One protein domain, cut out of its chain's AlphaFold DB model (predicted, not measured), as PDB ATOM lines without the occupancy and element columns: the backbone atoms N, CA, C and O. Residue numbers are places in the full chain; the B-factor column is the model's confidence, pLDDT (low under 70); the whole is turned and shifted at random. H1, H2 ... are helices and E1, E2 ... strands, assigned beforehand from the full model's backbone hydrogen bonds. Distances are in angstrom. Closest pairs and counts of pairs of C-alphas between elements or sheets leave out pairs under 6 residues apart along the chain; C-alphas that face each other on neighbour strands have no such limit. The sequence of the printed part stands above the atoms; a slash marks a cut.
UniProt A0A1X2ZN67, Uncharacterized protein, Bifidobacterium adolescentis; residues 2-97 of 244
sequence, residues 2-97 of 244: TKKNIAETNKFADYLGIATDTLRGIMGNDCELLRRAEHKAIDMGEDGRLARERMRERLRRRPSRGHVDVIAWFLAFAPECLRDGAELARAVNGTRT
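What this domain is: This is residues 2 to 97 of the 244 residues of an uncharacterized protein of Bifidobacterium adolescentis (UniProt A0A1X2ZN67). A short helix, H5, forms the core, with the helical hairpin H3 and H4 packed on it toward one end, and H6 and H7 packed on it too. A small two-stranded ladder, E1 and E2, lies toward the other end with H1 and H2. The printed part has 96 residues, with seven named helices and two strands in the order E1 H1 H2 H3 H4 E2 H5 H6 H7, mostly helix. The sheet, E1 - E2, is antiparallel; the whole is compact, with a radius of gyration of the C-alphas of 12.4 A and spans of 31 by 26 by 25 A.

How they stand to each other: E1, residues 6 to 8, is antiparallel to E2, residues 67 to 69, with N 7 and O 68 within hydrogen-bond range at 3.0 A. H1, residues 9 to 16, touches H2, residues 20 to 27, about perpendicular at 89 degrees, the closest C-alphas being those of Ala 13 and Thr 20, 5.3 A apart. H3, residues 30 to 43, and H4, residues 48 to 59, form a hairpin at a shallow tilt of 31 degrees, opposite ways; their closest C-alphas, of Glu 38 and Gly 48, are 4.1 A apart. The hub, H5, residues 70 to 77, touches H3, H4, H6, residues 79 to 83, and H7, residues 85 to 93; its closest C-alphas to H3 are those of Ala 76 and Ala 37, 3.8 A. H1 touches H7, closest at the C-alphas of Tyr 15 and Ala 91, 5.7 A. In H1, H2, H3, H4, H5 and H7 every O i to N i+4 pair is within hydrogen-bond range; in H6 0 of 1 is, but 2 of 2 O i to N i+3 pairs are.

Where its parts are: E1 begins at C-alpha 6 (4.161, -1.835, -31.712), and H7 ends at C-alpha 93 (8.618, -2.593, -23.134). H3 is 19.9 A long, H4 16.4 A.

The domain as a whole: The C-alphas farthest apart, of Gly 45 and Arg 65, are 34.5 A apart. The printed part has no cut, and no link is long. Residues 2 to 3 have pLDDT under 70.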
ATOM      1  N   THR A   2      -1.742   5.859 -32.507       42.22
ATOM      2  CA  THR A   2      -1.032   5.582 -31.253       42.22
ATOM      3  C   THR A   2      -0.106   4.383 -31.448       42.22
ATOM      4  O   THR A   2      -0.565   3.245 -31.458       42.22
ATOM      5  N   LYS A   3       1.206   4.643 -31.546       57.94
ATOM      6  CA  LYS A   3       2.320   3.667 -31.558       57.94
ATOM      7  C   LYS A   3       2.359   2.730 -30.329       57.94
ATOM      8  O   LYS A   3       3.305   1.978 -30.167       57.94
ATOM      9  N   LYS A   4       1.335   2.755 -29.467       71.38
ATOM     10  CA  LYS A   4       1.290   2.113 -28.148       71.38
ATOM     11  C   LYS A   4       1.363   0.582 -28.169       71.38
ATOM     12  O   LYS A   4       1.574   0.016 -27.114       71.38
ATOM     13  N   ASN A   5       1.187  -0.072 -29.322       86.38
ATOM     14  CA  ASN A   5       1.084  -1.538 -29.421       86.38
ATOM     15  C   ASN A   5       2.113  -2.169 -30.376       86.38
ATOM     16  O   ASN A   5       2.006  -3.348 -30.713       86.38
ATOM     17  N   ILE A   6       3.070  -1.372 -30.855       92.69
ATOM     18  CA  ILE A   6       4.161  -1.835 -31.712       92.69
ATOM     19  C   ILE A   6       5.415  -1.915 -30.847       92.69
ATOM     20  O   ILE A   6       5.771  -0.937 -30.195       92.69
ATOM     21  N   ALA A   7       6.076  -3.066 -30.861       93.81
ATOM     22  CA  ALA A   7       7.302  -3.313 -30.113       93.81
ATOM     23  C   ALA A   7       8.482  -3.518 -31.064       93.81
ATOM     24  O   ALA A   7       8.302  -3.999 -32.187       93.81
ATOM     25  N   GLU A   8       9.696  -3.209 -30.611       96.12
ATOM     26  CA  GLU A   8      10.901  -3.710 -31.275       96.12
ATOM     27  C   GLU A   8      10.936  -5.246 -31.166       96.12
ATOM     28  O   GLU A   8      10.559  -5.829 -30.146       96.12
ATOM     29  N   THR A   9      11.374  -5.922 -32.228       96.00
ATOM     30  CA  THR A   9      11.295  -7.394 -32.323       96.00
ATOM     31  C   THR A   9      12.136  -8.080 -31.244       96.00
ATOM     32  O   THR A   9      11.711  -9.092 -30.702       96.00
ATOM     33  N   ASN A  10      13.310  -7.532 -30.918       96.94
ATOM     34  CA  ASN A  10      14.178  -8.007 -29.834       96.94
ATOM     35  C   ASN A  10      13.488  -7.886 -28.467       96.94
ATOM     36  O   ASN A  10      13.346  -8.890 -27.784       96.94
ATOM     37  N   LYS A  11      12.956  -6.706 -28.125       96.38
ATOM     38  CA  LYS A  11      12.249  -6.475 -26.858       96.38
ATOM     39  C   LYS A  11      11.081  -7.436 -26.698       96.38
ATOM     40  O   LYS A  11      10.914  -8.050 -25.650       96.38
ATOM     41  N   PHE A  12      10.287  -7.625 -27.751       96.75
ATOM     42  CA  PHE A  12       9.169  -8.557 -27.673       96.75
ATOM     43  C   PHE A  12       9.620 -10.023 -27.582       96.75
ATOM     44  O   PHE A  12       8.982 -10.827 -26.901       96.75
ATOM     45  N   ALA A  13      10.737 -10.381 -28.219       96.00
ATOM     46  CA  ALA A  13      11.341 -11.700 -28.067       96.00
ATOM     47  C   ALA A  13      11.834 -11.941 -26.627       96.00
ATOM     48  O   ALA A  13      11.595 -13.027 -26.092       96.00
ATOM     49  N   ASP A  14      12.407 -10.922 -25.977       95.50
ATOM     50  CA  ASP A  14      12.827 -10.954 -24.570       95.50
ATOM     51  C   ASP A  14      11.625 -11.094 -23.624       95.50
ATOM     52  O   ASP A  14      11.638 -11.927 -22.716       95.50
ATOM     53  N   TYR A  15      10.537 -10.357 -23.889       96.81
ATOM     54  CA  TYR A  15       9.264 -10.499 -23.170       96.81
ATOM     55  C   TYR A  15       8.742 -11.948 -23.192       96.81
ATOM     56  O   TYR A  15       8.251 -12.448 -22.171       96.81
ATOM     57  N   LEU A  16       8.865 -12.616 -24.348       95.44
ATOM     58  CA  LEU A  16       8.432 -13.999 -24.577       95.44
ATOM     59  C   LEU A  16       9.446 -15.061 -24.111       95.44
ATOM     60  O   LEU A  16       9.086 -16.237 -23.994       95.44
ATOM     61  N   GLY A  17      10.712 -14.684 -23.912       93.56
ATOM     62  CA  GLY A  17      11.815 -15.616 -23.674       93.56
ATOM     63  C   GLY A  17      12.109 -16.534 -24.870       93.56
ATOM     64  O   GLY A  17      12.394 -17.721 -24.688       93.56
ATOM     65  N   ILE A  18      11.998 -16.034 -26.107       94.31
ATOM     66  CA  ILE A  18      12.282 -16.798 -27.339       94.31
ATOM     67  C   ILE A  18      13.329 -16.104 -28.210       94.31
ATOM     68  O   ILE A  18      13.636 -14.937 -28.024       94.31
ATOM     69  N   ALA A  19      13.877 -16.820 -29.193       94.19
ATOM     70  CA  ALA A  19      14.820 -16.226 -30.134       94.19
ATOM     71  C   ALA A  19      14.113 -15.247 -31.090       94.19
ATOM     72  O   ALA A  19      13.056 -15.571 -31.645       94.19
ATOM     73  N   THR A  20      14.747 -14.104 -31.361       95.62
ATOM     74  CA  THR A  20      14.258 -13.062 -32.281       95.62
ATOM     75  C   THR A  20      13.894 -13.614 -33.658       95.62
ATOM     76  O   THR A  20      12.851 -13.266 -34.208       95.62
ATOM     77  N   ASP A  21      14.688 -14.534 -34.210       93.75
ATOM     78  CA  ASP A  21      14.404 -15.119 -35.528       93.75
ATOM     79  C   ASP A  21      13.222 -16.087 -35.515       93.75
ATOM     80  O   ASP A  21      12.490 -16.182 -36.500       93.75
ATOM     81  N   THR A  22      12.967 -16.748 -34.380       92.44
ATOM     82  CA  THR A  22      11.743 -17.545 -34.211       92.44
ATOM     83  C   THR A  22      10.522 -16.637 -34.239       92.44
ATOM     84  O   THR A  22       9.574 -16.917 -34.972       92.44
ATOM     85  N   LEU A  23      10.558 -15.528 -33.492       94.69
ATOM     86  CA  LEU A  23       9.483 -14.541 -33.496       94.69
ATOM     87  C   LEU A  23       9.270 -13.960 -34.900       94.69
ATOM     88  O   LEU A  23       8.145 -13.947 -35.391       94.69
ATOM     89  N   ARG A  24      10.348 -13.551 -35.580       92.56
ATOM     90  CA  ARG A  24      10.307 -13.020 -36.950       92.56
ATOM     91  C   ARG A  24       9.684 -14.016 -37.927       92.56
ATOM     92  O   ARG A  24       8.844 -13.630 -38.733       92.56
ATOM     93  N   GLY A  25      10.066 -15.290 -37.840       92.00
ATOM     94  CA  GLY A  25       9.534 -16.345 -38.700       92.00
ATOM     95  C   GLY A  25       8.037 -16.588 -38.503       92.00
ATOM     96  O   GLY A  25       7.343 -16.909 -39.463       92.00
ATOM     97  N   ILE A  26       7.523 -16.413 -37.284       92.19
ATOM     98  CA  ILE A  26       6.089 -16.562 -37.007       92.19
ATOM     99  C   ILE A  26       5.330 -15.300 -37.422       92.19
ATOM    100  O   ILE A  26       4.324 -15.395 -38.119       92.19
ATOM    101  N   MET A  27       5.835 -14.120 -37.052       93.12
ATOM    102  CA  MET A  27       5.218 -12.834 -37.394       93.12
ATOM    103  C   MET A  27       5.247 -12.534 -38.897       93.12
ATOM    104  O   MET A  27       4.438 -11.749 -39.377       93.12
ATOM    105  N   GLY A  28       6.158 -13.158 -39.646       91.06
ATOM    106  CA  GLY A  28       6.207 -13.076 -41.105       91.06
ATOM    107  C   GLY A  28       5.207 -13.984 -41.829       91.06
ATOM    108  O   GLY A  28       5.080 -13.860 -43.047       91.06
ATOM    109  N   ASN A  29       4.514 -14.887 -41.122       92.62
ATOM    110  CA  ASN A  29       3.603 -15.870 -41.707       92.62
ATOM    111  C   ASN A  29       2.129 -15.504 -41.469       92.62
ATOM    112  O   ASN A  29       1.468 -16.021 -40.566       92.62
ATOM    113  N   ASP A  30       1.597 -14.646 -42.336       93.06
ATOM    114  CA  ASP A  30       0.227 -14.125 -42.255       93.06
ATOM    115  C   ASP A  30      -0.834 -15.240 -42.232       93.06
ATOM    116  O   ASP A  30      -1.798 -15.185 -41.464       93.06
ATOM    117  N   CYS A  31      -0.642 -16.299 -43.025       93.44
ATOM    118  CA  CYS A  31      -1.552 -17.445 -43.074       93.44
ATOM    119  C   CYS A  31      -1.555 -18.259 -41.770       93.44
ATOM    120  O   CYS A  31      -2.580 -18.834 -41.397       93.44
ATOM    121  N   GLU A  32      -0.415 -18.356 -41.081       92.19
ATOM    122  CA  GLU A  32      -0.335 -18.981 -39.755       92.19
ATOM    123  C   GLU A  32      -1.044 -18.113 -38.711       92.19
ATOM    124  O   GLU A  32      -1.865 -18.644 -37.967       92.19
ATOM    125  N   LEU A  33      -0.819 -16.795 -38.712       94.56
ATOM    126  CA  LEU A  33      -1.455 -15.867 -37.770       94.56
ATOM    127  C   LEU A  33      -2.982 -15.829 -37.907       94.56
ATOM    128  O   LEU A  33      -3.683 -15.909 -36.900       94.56
ATOM    129  N   LEU A  34      -3.506 -15.772 -39.137       95.69
ATOM    130  CA  LEU A  34      -4.951 -15.784 -39.396       95.69
ATOM    131  C   LEU A  34      -5.615 -17.065 -38.883       95.69
ATOM    132  O   LEU A  34      -6.599 -16.991 -38.152       95.69
ATOM    133  N   ARG A  35      -5.056 -18.233 -39.234       94.69
ATOM    134  CA  ARG A  35      -5.585 -19.533 -38.784       94.69
ATOM    135  C   ARG A  35      -5.513 -19.684 -37.269       94.69
ATOM    136  O   ARG A  35      -6.435 -20.209 -36.659       94.69
ATOM    137  N   ARG A  36      -4.416 -19.225 -36.659       94.75
ATOM    138  CA  ARG A  36      -4.226 -19.279 -35.206       94.75
ATOM    139  C   ARG A  36      -5.235 -18.411 -34.469       94.75
ATOM    140  O   ARG A  36      -5.826 -18.903 -33.519       94.75
ATOM    141  N   ALA A  37      -5.463 -17.181 -34.924       95.25
ATOM    142  CA  ALA A  37      -6.438 -16.288 -34.305       95.25
ATOM    143  C   ALA A  37      -7.864 -16.851 -34.368       95.25
ATOM    144  O   ALA A  37      -8.571 -16.841 -33.365       95.25
ATOM    145  N   GLU A  38      -8.256 -17.397 -35.520       95.75
ATOM    146  CA  GLU A  38      -9.559 -18.042 -35.701       95.75
ATOM    147  C   GLU A  38      -9.738 -19.245 -34.769       95.75
ATOM    148  O   GLU A  38     -10.673 -19.270 -33.973       95.75
ATOM    149  N   HIS A  39      -8.818 -20.215 -34.813       94.31
ATOM    150  CA  HIS A  39      -8.912 -21.413 -33.975       94.31
ATOM    151  C   HIS A  39      -8.877 -21.070 -32.488       94.31
ATOM    152  O   HIS A  39      -9.654 -21.613 -31.713       94.31
ATOM    153  N   LYS A  40      -8.006 -20.142 -32.079       91.50
ATOM    154  CA  LYS A  40      -7.867 -19.771 -30.672       91.50
ATOM    155  C   LYS A  40      -9.122 -19.083 -30.131       91.50
ATOM    156  O   LYS A  40      -9.466 -19.308 -28.976       91.50
ATOM    157  N   ALA A  41      -9.799 -18.278 -30.949       91.88
ATOM    158  CA  ALA A  41     -11.088 -17.696 -30.594       91.88
ATOM    159  C   ALA A  41     -12.174 -18.775 -30.457       91.88
ATOM    160  O   ALA A  41     -12.878 -18.790 -29.450       91.88
ATOM    161  N   ILE A  42     -12.244 -19.729 -31.394       92.31
ATOM    162  CA  ILE A  42     -13.181 -20.865 -31.323       92.31
ATOM    163  C   ILE A  42     -12.942 -21.697 -30.055       92.31
ATOM    164  O   ILE A  42     -13.891 -21.982 -29.327       92.31
ATOM    165  N   ASP A  43     -11.683 -22.014 -29.733       89.56
ATOM    166  CA  ASP A  43     -11.303 -22.744 -28.513       89.56
ATOM    167  C   ASP A  43     -11.740 -22.018 -27.225       89.56
ATOM    168  O   ASP A  43     -11.894 -22.637 -26.171       89.56
ATOM    169  N   MET A  44     -11.910 -20.696 -27.292       86.75
ATOM    170  CA  MET A  44     -12.385 -19.854 -26.194       86.75
ATOM    171  C   MET A  44     -13.907 -19.631 -26.201       86.75
ATOM    172  O   MET A  44     -14.413 -18.945 -25.315       86.75
ATOM    173  N   GLY A  45     -14.638 -20.196 -27.168       91.44
ATOM    174  CA  GLY A  45     -16.072 -19.961 -27.349       91.44
ATOM    175  C   GLY A  45     -16.410 -18.581 -27.924       91.44
ATOM    176  O   GLY A  45     -17.535 -18.111 -27.764       91.44
ATOM    177  N   GLU A  46     -15.447 -17.913 -28.562       91.38
ATOM    178  CA  GLU A  46     -15.631 -16.632 -29.247       91.38
ATOM    179  C   GLU A  46     -15.844 -16.826 -30.763       91.38
ATOM    180  O   GLU A  46     -15.610 -17.899 -31.326       91.38
ATOM    181  N   ASP A  47     -16.276 -15.769 -31.456       92.94
ATOM    182  CA  ASP A  47     -16.465 -15.783 -32.910       92.94
ATOM    183  C   ASP A  47     -15.111 -15.802 -33.652       92.94
ATOM    184  O   ASP A  47     -14.402 -14.791 -33.759       92.94
ATOM    185  N   GLY A  48     -14.765 -16.970 -34.201       92.38
ATOM    186  CA  GLY A  48     -13.543 -17.183 -34.977       92.38
ATOM    187  C   GLY A  48     -13.451 -16.337 -36.248       92.38
ATOM    188  O   GLY A  48     -12.364 -15.859 -36.590       92.38
ATOM    189  N   ARG A  49     -14.579 -16.079 -36.925       93.69
ATOM    190  CA  ARG A  49     -14.605 -15.250 -38.137       93.69
ATOM    191  C   ARG A  49     -14.277 -13.804 -37.784       93.69
ATOM    192  O   ARG A  49     -13.437 -13.190 -38.445       93.69
ATOM    193  N   LEU A  50     -14.868 -13.288 -36.709       93.75
ATOM    194  CA  LEU A  50     -14.574 -11.944 -36.220       93.75
ATOM    195  C   LEU A  50     -13.103 -11.802 -35.798       93.75
ATOM    196  O   LEU A  50     -12.457 -10.802 -36.121       93.75
ATOM    197  N   ALA A  51     -12.536 -12.804 -35.118       92.81
ATOM    198  CA  ALA A  51     -11.117 -12.816 -34.755       92.81
ATOM    199  C   ALA A  51     -10.202 -12.800 -35.992       92.81
ATOM    200  O   ALA A  51      -9.224 -12.043 -36.047       92.81
ATOM    201  N   ARG A  52     -10.554 -13.574 -37.024       94.88
ATOM    202  CA  ARG A  52      -9.845 -13.605 -38.308       94.88
ATOM    203  C   ARG A  52      -9.914 -12.270 -39.047       94.88
ATOM    204  O   ARG A  52      -8.905 -11.823 -39.594       94.88
ATOM    205  N   GLU A  53     -11.071 -11.617 -39.061       95.12
ATOM    206  CA  GLU A  53     -11.253 -10.298 -39.679       95.12
ATOM    207  C   GLU A  53     -10.452  -9.216 -38.941       95.12
ATOM    208  O   GLU A  53      -9.721  -8.450 -39.577       95.12
ATOM    209  N   ARG A  54     -10.477  -9.216 -37.601       93.06
ATOM    210  CA  ARG A  54      -9.634  -8.335 -36.772       93.06
ATOM    211  C   ARG A  54      -8.147  -8.530 -37.065       93.06
ATOM    212  O   ARG A  54      -7.422  -7.547 -37.220       93.06
ATOM    213  N   MET A  55      -7.694  -9.778 -37.177       94.62
ATOM    214  CA  MET A  55      -6.316 -10.098 -37.553       94.62
ATOM    215  C   MET A  55      -5.978  -9.579 -38.955       94.62
ATOM    216  O   MET A  55      -4.951  -8.930 -39.143       94.62
ATOM    217  N   ARG A  56      -6.857  -9.797 -39.941       95.00
ATOM    218  CA  ARG A  56      -6.659  -9.314 -41.318       95.00
ATOM    219  C   ARG A  56      -6.484  -7.798 -41.368       95.00
ATOM    220  O   ARG A  56      -5.598  -7.315 -42.069       95.00
ATOM    221  N   GLU A  57      -7.285  -7.055 -40.612       92.94
ATOM    222  CA  GLU A  57      -7.170  -5.596 -40.544       92.94
ATOM    223  C   GLU A  57      -5.832  -5.145 -39.939       92.94
ATOM    224  O   GLU A  57      -5.242  -4.167 -40.396       92.94
ATOM    225  N   ARG A  58      -5.297  -5.884 -38.961       91.25
ATOM    226  CA  ARG A  58      -3.955  -5.616 -38.420       91.25
ATOM    227  C   ARG A  58      -2.853  -5.891 -39.431       91.25
ATOM    228  O   ARG A  58      -1.967  -5.059 -39.596       91.25
ATOM    229  N   LEU A  59      -2.934  -7.006 -40.151       90.50
ATOM    230  CA  LEU A  59      -1.919  -7.379 -41.141       90.50
ATOM    231  C   LEU A  59      -1.851  -6.402 -42.326       90.50
ATOM    232  O   LEU A  59      -0.785  -6.242 -42.913       90.50
ATOM    233  N   ARG A  60      -2.937  -5.678 -42.633       89.25
ATOM    234  CA  ARG A  60      -2.917  -4.567 -43.606       89.25
ATOM    235  C   ARG A  60      -2.028  -3.400 -43.169       89.25
ATOM    236  O   ARG A  60      -1.533  -2.662 -44.014       89.25
ATOM    237  N   ARG A  61      -1.821  -3.217 -41.862       85.12
ATOM    238  CA  ARG A  61      -1.031  -2.127 -41.269       85.12
ATOM    239  C   ARG A  61       0.280  -2.669 -40.712       85.12
ATOM    240  O   ARG A  61       0.526  -2.603 -39.507       85.12
ATOM    241  N   ARG A  62       1.113  -3.242 -41.589       79.81
ATOM    242  CA  ARG A  62       2.375  -3.854 -41.163       79.81
ATOM    243  C   ARG A  62       3.283  -2.838 -40.454       79.81
ATOM    244  O   ARG A  62       3.479  -1.734 -40.966       79.81
ATOM    245  N   PRO A  63       3.876  -3.220 -39.310       85.81
ATOM    246  CA  PRO A  63       4.946  -2.451 -38.695       85.81
ATOM    247  C   PRO A  63       6.149  -2.300 -39.631       85.81
ATOM    248  O   PRO A  63       6.360  -3.101 -40.547       85.81
ATOM    249  N   SER A  64       6.974  -1.291 -39.360       86.69
ATOM    250  CA  SER A  64       8.262  -1.125 -40.025       86.69
ATOM    251  C   SER A  64       9.202  -2.301 -39.730       86.69
ATOM    252  O   SER A  64       9.029  -3.062 -38.774       86.69
ATOM    253  N   ARG A  65      10.247  -2.449 -40.552       86.69
ATOM    254  CA  ARG A  65      11.280  -3.468 -40.339       86.69
ATOM    255  C   ARG A  65      11.853  -3.362 -38.919       86.69
ATOM    256  O   ARG A  65      12.108  -2.271 -38.418       86.69
ATOM    257  N   GLY A  66      12.048  -4.513 -38.277       90.88
ATOM    258  CA  GLY A  66      12.540  -4.584 -36.898       90.88
ATOM    259  C   GLY A  66      11.461  -4.391 -35.833       90.88
ATOM    260  O   GLY A  66      11.770  -4.545 -34.654       90.88
ATOM    261  N   HIS A  67      10.206  -4.160 -36.217       93.69
ATOM    262  CA  HIS A  67       9.087  -4.013 -35.294       93.69
ATOM    263  C   HIS A  67       8.003  -5.069 -35.529       93.69
ATOM    264  O   HIS A  67       7.878  -5.628 -36.620       93.69
ATOM    265  N   VAL A  68       7.205  -5.326 -34.495       94.44
ATOM    266  CA  VAL A  68       6.101  -6.295 -34.503       94.44
ATOM    267  C   VAL A  68       4.852  -5.699 -33.856       94.44
ATOM    268  O   VAL A  68       4.949  -4.887 -32.937       94.44
ATOM    269  N   ASP A  69       3.670  -6.096 -34.337       94.75
ATOM    270  CA  ASP A  69       2.391  -5.739 -33.713       94.75
ATOM    271  C   ASP A  69       2.093  -6.750 -32.595       94.75
ATOM    272  O   ASP A  69       1.808  -7.923 -32.852       94.75
ATOM    273  N   VAL A  70       2.166  -6.285 -31.347       95.19
ATOM    274  CA  VAL A  70       1.930  -7.099 -30.145       95.19
ATOM    275  C   VAL A  70       0.487  -7.601 -30.091       95.19
ATOM    276  O   VAL A  70       0.229  -8.725 -29.664       95.19
ATOM    277  N   ILE A  71      -0.469  -6.803 -30.574       94.31
ATOM    278  CA  ILE A  71      -1.880  -7.202 -30.597       94.31
ATOM    279  C   ILE A  71      -2.095  -8.320 -31.608       94.31
ATOM    280  O   ILE A  71      -2.843  -9.250 -31.319       94.31
ATOM    281  N   ALA A  72      -1.422  -8.274 -32.762       94.88
ATOM    282  CA  ALA A  72      -1.482  -9.375 -33.720       94.88
ATOM    283  C   ALA A  72      -0.947 -10.679 -33.102       94.88
ATOM    284  O   ALA A  72      -1.542 -11.742 -33.276       94.88
ATOM    285  N   TRP A  73       0.119 -10.609 -32.302       95.56
ATOM    286  CA  TRP A  73       0.583 -11.783 -31.566       95.56
ATOM    287  C   TRP A  73      -0.457 -12.297 -30.564       95.56
ATOM    288  O   TRP A  73      -0.812 -13.476 -30.592       95.56
ATOM    289  N   PHE A  74      -0.985 -11.435 -29.694       95.00
ATOM    290  CA  PHE A  74      -1.948 -11.874 -28.683       95.00
ATOM    291  C   PHE A  74      -3.251 -12.387 -29.286       95.00
ATOM    292  O   PHE A  74      -3.720 -13.434 -28.859       95.00
ATOM    293  N   LEU A  75      -3.776 -11.760 -30.340       94.06
ATOM    294  CA  LEU A  75      -4.926 -12.292 -31.080       94.06
ATOM    295  C   LEU A  75      -4.698 -13.736 -31.556       94.06
ATOM    296  O   LEU A  75      -5.627 -14.533 -31.529       94.06
ATOM    297  N   ALA A  76      -3.480 -14.085 -31.983       95.06
ATOM    298  CA  ALA A  76      -3.168 -15.428 -32.467       95.06
ATOM    299  C   ALA A  76      -2.883 -16.448 -31.351       95.06
ATOM    300  O   ALA A  76      -3.131 -17.641 -31.531       95.06
ATOM    301  N   PHE A  77      -2.320 -16.015 -30.221       93.94
ATOM    302  CA  PHE A  77      -1.713 -16.932 -29.250       93.94
ATOM    303  C   PHE A  77      -2.280 -16.842 -27.830       93.94
ATOM    304  O   PHE A  77      -2.299 -17.864 -27.139       93.94
ATOM    305  N   ALA A  78      -2.743 -15.667 -27.405       92.38
ATOM    306  CA  ALA A  78      -3.303 -15.418 -26.075       92.38
ATOM    307  C   ALA A  78      -4.280 -14.219 -26.084       92.38
ATOM    308  O   ALA A  78      -3.928 -13.140 -25.592       92.38
ATOM    309  N   PRO A  79      -5.490 -14.359 -26.666       90.44
ATOM    310  CA  PRO A  79      -6.465 -13.271 -26.756       90.44
ATOM    311  C   PRO A  79      -6.863 -12.701 -25.391       90.44
ATOM    312  O   PRO A  79      -7.176 -11.517 -25.276       90.44
ATOM    313  N   GLU A  80      -6.792 -13.515 -24.338       88.19
ATOM    314  CA  GLU A  80      -7.029 -13.108 -22.957       88.19
ATOM    315  C   GLU A  80      -6.109 -11.962 -22.493       88.19
ATOM    316  O   GLU A  80      -6.540 -11.117 -21.707       88.19
ATOM    317  N   CYS A  81      -4.882 -11.868 -23.022       89.69
ATOM    318  CA  CYS A  81      -3.926 -10.805 -22.694       89.69
ATOM    319  C   CYS A  81      -4.327  -9.438 -23.267       89.69
ATOM    320  O   CYS A  81      -3.826  -8.416 -22.811       89.69
ATOM    321  N   LEU A  82      -5.249  -9.386 -24.235       89.38
ATOM    322  CA  LEU A  82      -5.710  -8.126 -24.831       89.38
ATOM    323  C   LEU A  82      -6.568  -7.289 -23.879       89.38
ATOM    324  O   LEU A  82      -6.718  -6.088 -24.093       89.38
ATOM    325  N   ARG A  83      -7.141  -7.918 -22.847       87.56
ATOM    326  CA  ARG A  83      -7.958  -7.240 -21.830       87.56
ATOM    327  C   ARG A  83      -7.100  -6.583 -20.743       87.56
ATOM    328  O   ARG A  83      -7.607  -5.747 -20.003       87.56
ATOM    329  N   ASP A  84      -5.816  -6.935 -20.660       89.88
ATOM    330  CA  ASP A  84      -4.875  -6.417 -19.667       89.88
ATOM    331  C   ASP A  84      -3.938  -5.373 -20.298       89.88
ATOM    332  O   ASP A  84      -2.960  -5.684 -20.985       89.88
ATOM    333  N   GLY A  85      -4.231  -4.095 -20.042       88.75
ATOM    334  CA  GLY A  85      -3.411  -2.980 -20.521       88.75
ATOM    335  C   GLY A  85      -1.989  -2.964 -19.946       88.75
ATOM    336  O   GLY A  85      -1.064  -2.515 -20.625       88.75
ATOM    337  N   ALA A  86      -1.787  -3.482 -18.730       91.06
ATOM    338  CA  ALA A  86      -0.462  -3.576 -18.122       91.06
ATOM    339  C   ALA A  86       0.362  -4.701 -18.761       91.06
ATOM    340  O   ALA A  86       1.575  -4.567 -18.930       91.06
ATOM    341  N   GLU A  87      -0.284  -5.795 -19.167       92.50
ATOM    342  CA  GLU A  87       0.363  -6.853 -19.946       92.50
ATOM    343  C   GLU A  87       0.806  -6.359 -21.323       92.50
ATOM    344  O   GLU A  87       1.943  -6.603 -21.726       92.50
ATOM    345  N   LEU A  88      -0.048  -5.599 -22.014       92.75
ATOM    346  CA  LEU A  88       0.312  -4.953 -23.277       92.75
ATOM    347  C   LEU A  88       1.515  -4.014 -23.110       92.75
ATOM    348  O   LEU A  88       2.438  -4.052 -23.923       92.75
ATOM    349  N   ALA A  89       1.552  -3.218 -22.038       92.00
ATOM    350  CA  ALA A  89       2.687  -2.343 -21.753       92.00
ATOM    351  C   ALA A  89       3.979  -3.132 -21.473       92.00
ATOM    352  O   ALA A  89       5.029  -2.800 -22.024       92.00
ATOM    353  N   ARG A  90       3.912  -4.211 -20.678       94.06
ATOM    354  CA  ARG A  90       5.056  -5.110 -20.429       94.06
ATOM    355  C   ARG A  90       5.582  -5.736 -21.716       94.06
ATOM    356  O   ARG A  90       6.793  -5.763 -21.923       94.06
ATOM    357  N   ALA A  91       4.683  -6.181 -22.590       94.69
ATOM    358  CA  ALA A  91       5.024  -6.731 -23.894       94.69
ATOM    359  C   ALA A  91       5.751  -5.724 -24.789       94.69
ATOM    360  O   ALA A  91       6.783  -6.049 -25.373       94.69
ATOM    361  N   VAL A  92       5.250  -4.492 -24.859       94.00
ATOM    362  CA  VAL A  92       5.858  -3.429 -25.670       94.00
ATOM    363  C   VAL A  92       7.223  -3.007 -25.125       94.00
ATOM    364  O   VAL A  92       8.152  -2.782 -25.901       94.00
ATOM    365  N   ASN A  93       7.369  -2.965 -23.801       93.62
ATOM    366  CA  ASN A  93       8.618  -2.593 -23.134       93.62
ATOM    367  C   ASN A  93       9.646  -3.735 -23.061       93.62
ATOM    368  O   ASN A  93      10.785  -3.496 -22.670       93.62
ATOM    369  N   GLY A  94       9.267  -4.961 -23.428       92.69
ATOM    370  CA  GLY A  94      10.147  -6.128 -23.366       92.69
ATOM    371  C   GLY A  94      10.362  -6.699 -21.962       92.69
ATOM    372  O   GLY A  94      11.321  -7.426 -21.724       92.69
ATOM    373  N   THR A  95       9.492  -6.385 -21.002       94.00
ATOM    374  CA  THR A  95       9.617  -6.879 -19.625       94.00
ATOM    375  C   THR A  95       9.303  -8.374 -19.566       94.00
ATOM    376  O   THR A  95       8.135  -8.755 -19.648       94.00
ATOM    377  N   ARG A  96      10.322  -9.231 -19.398       92.31
ATOM    378  CA  ARG A  96      10.175 -10.701 -19.357       92.31
ATOM    379  C   ARG A  96       9.017 -11.127 -18.458       92.31
ATOM    380  O   ARG A  96       9.045 -10.943 -17.244       92.31
ATOM    381  N   THR A  97       8.013 -11.727 -19.083       94.25
ATOM    382  CA  THR A  97       6.788 -12.175 -18.412       94.25
ATOM    383  C   THR A  97       6.475 -13.632 -18.741       94.25
ATOM    384  O   THR A  97       5.892 -14.353 -17.926       94.25
TER     385      THR A  97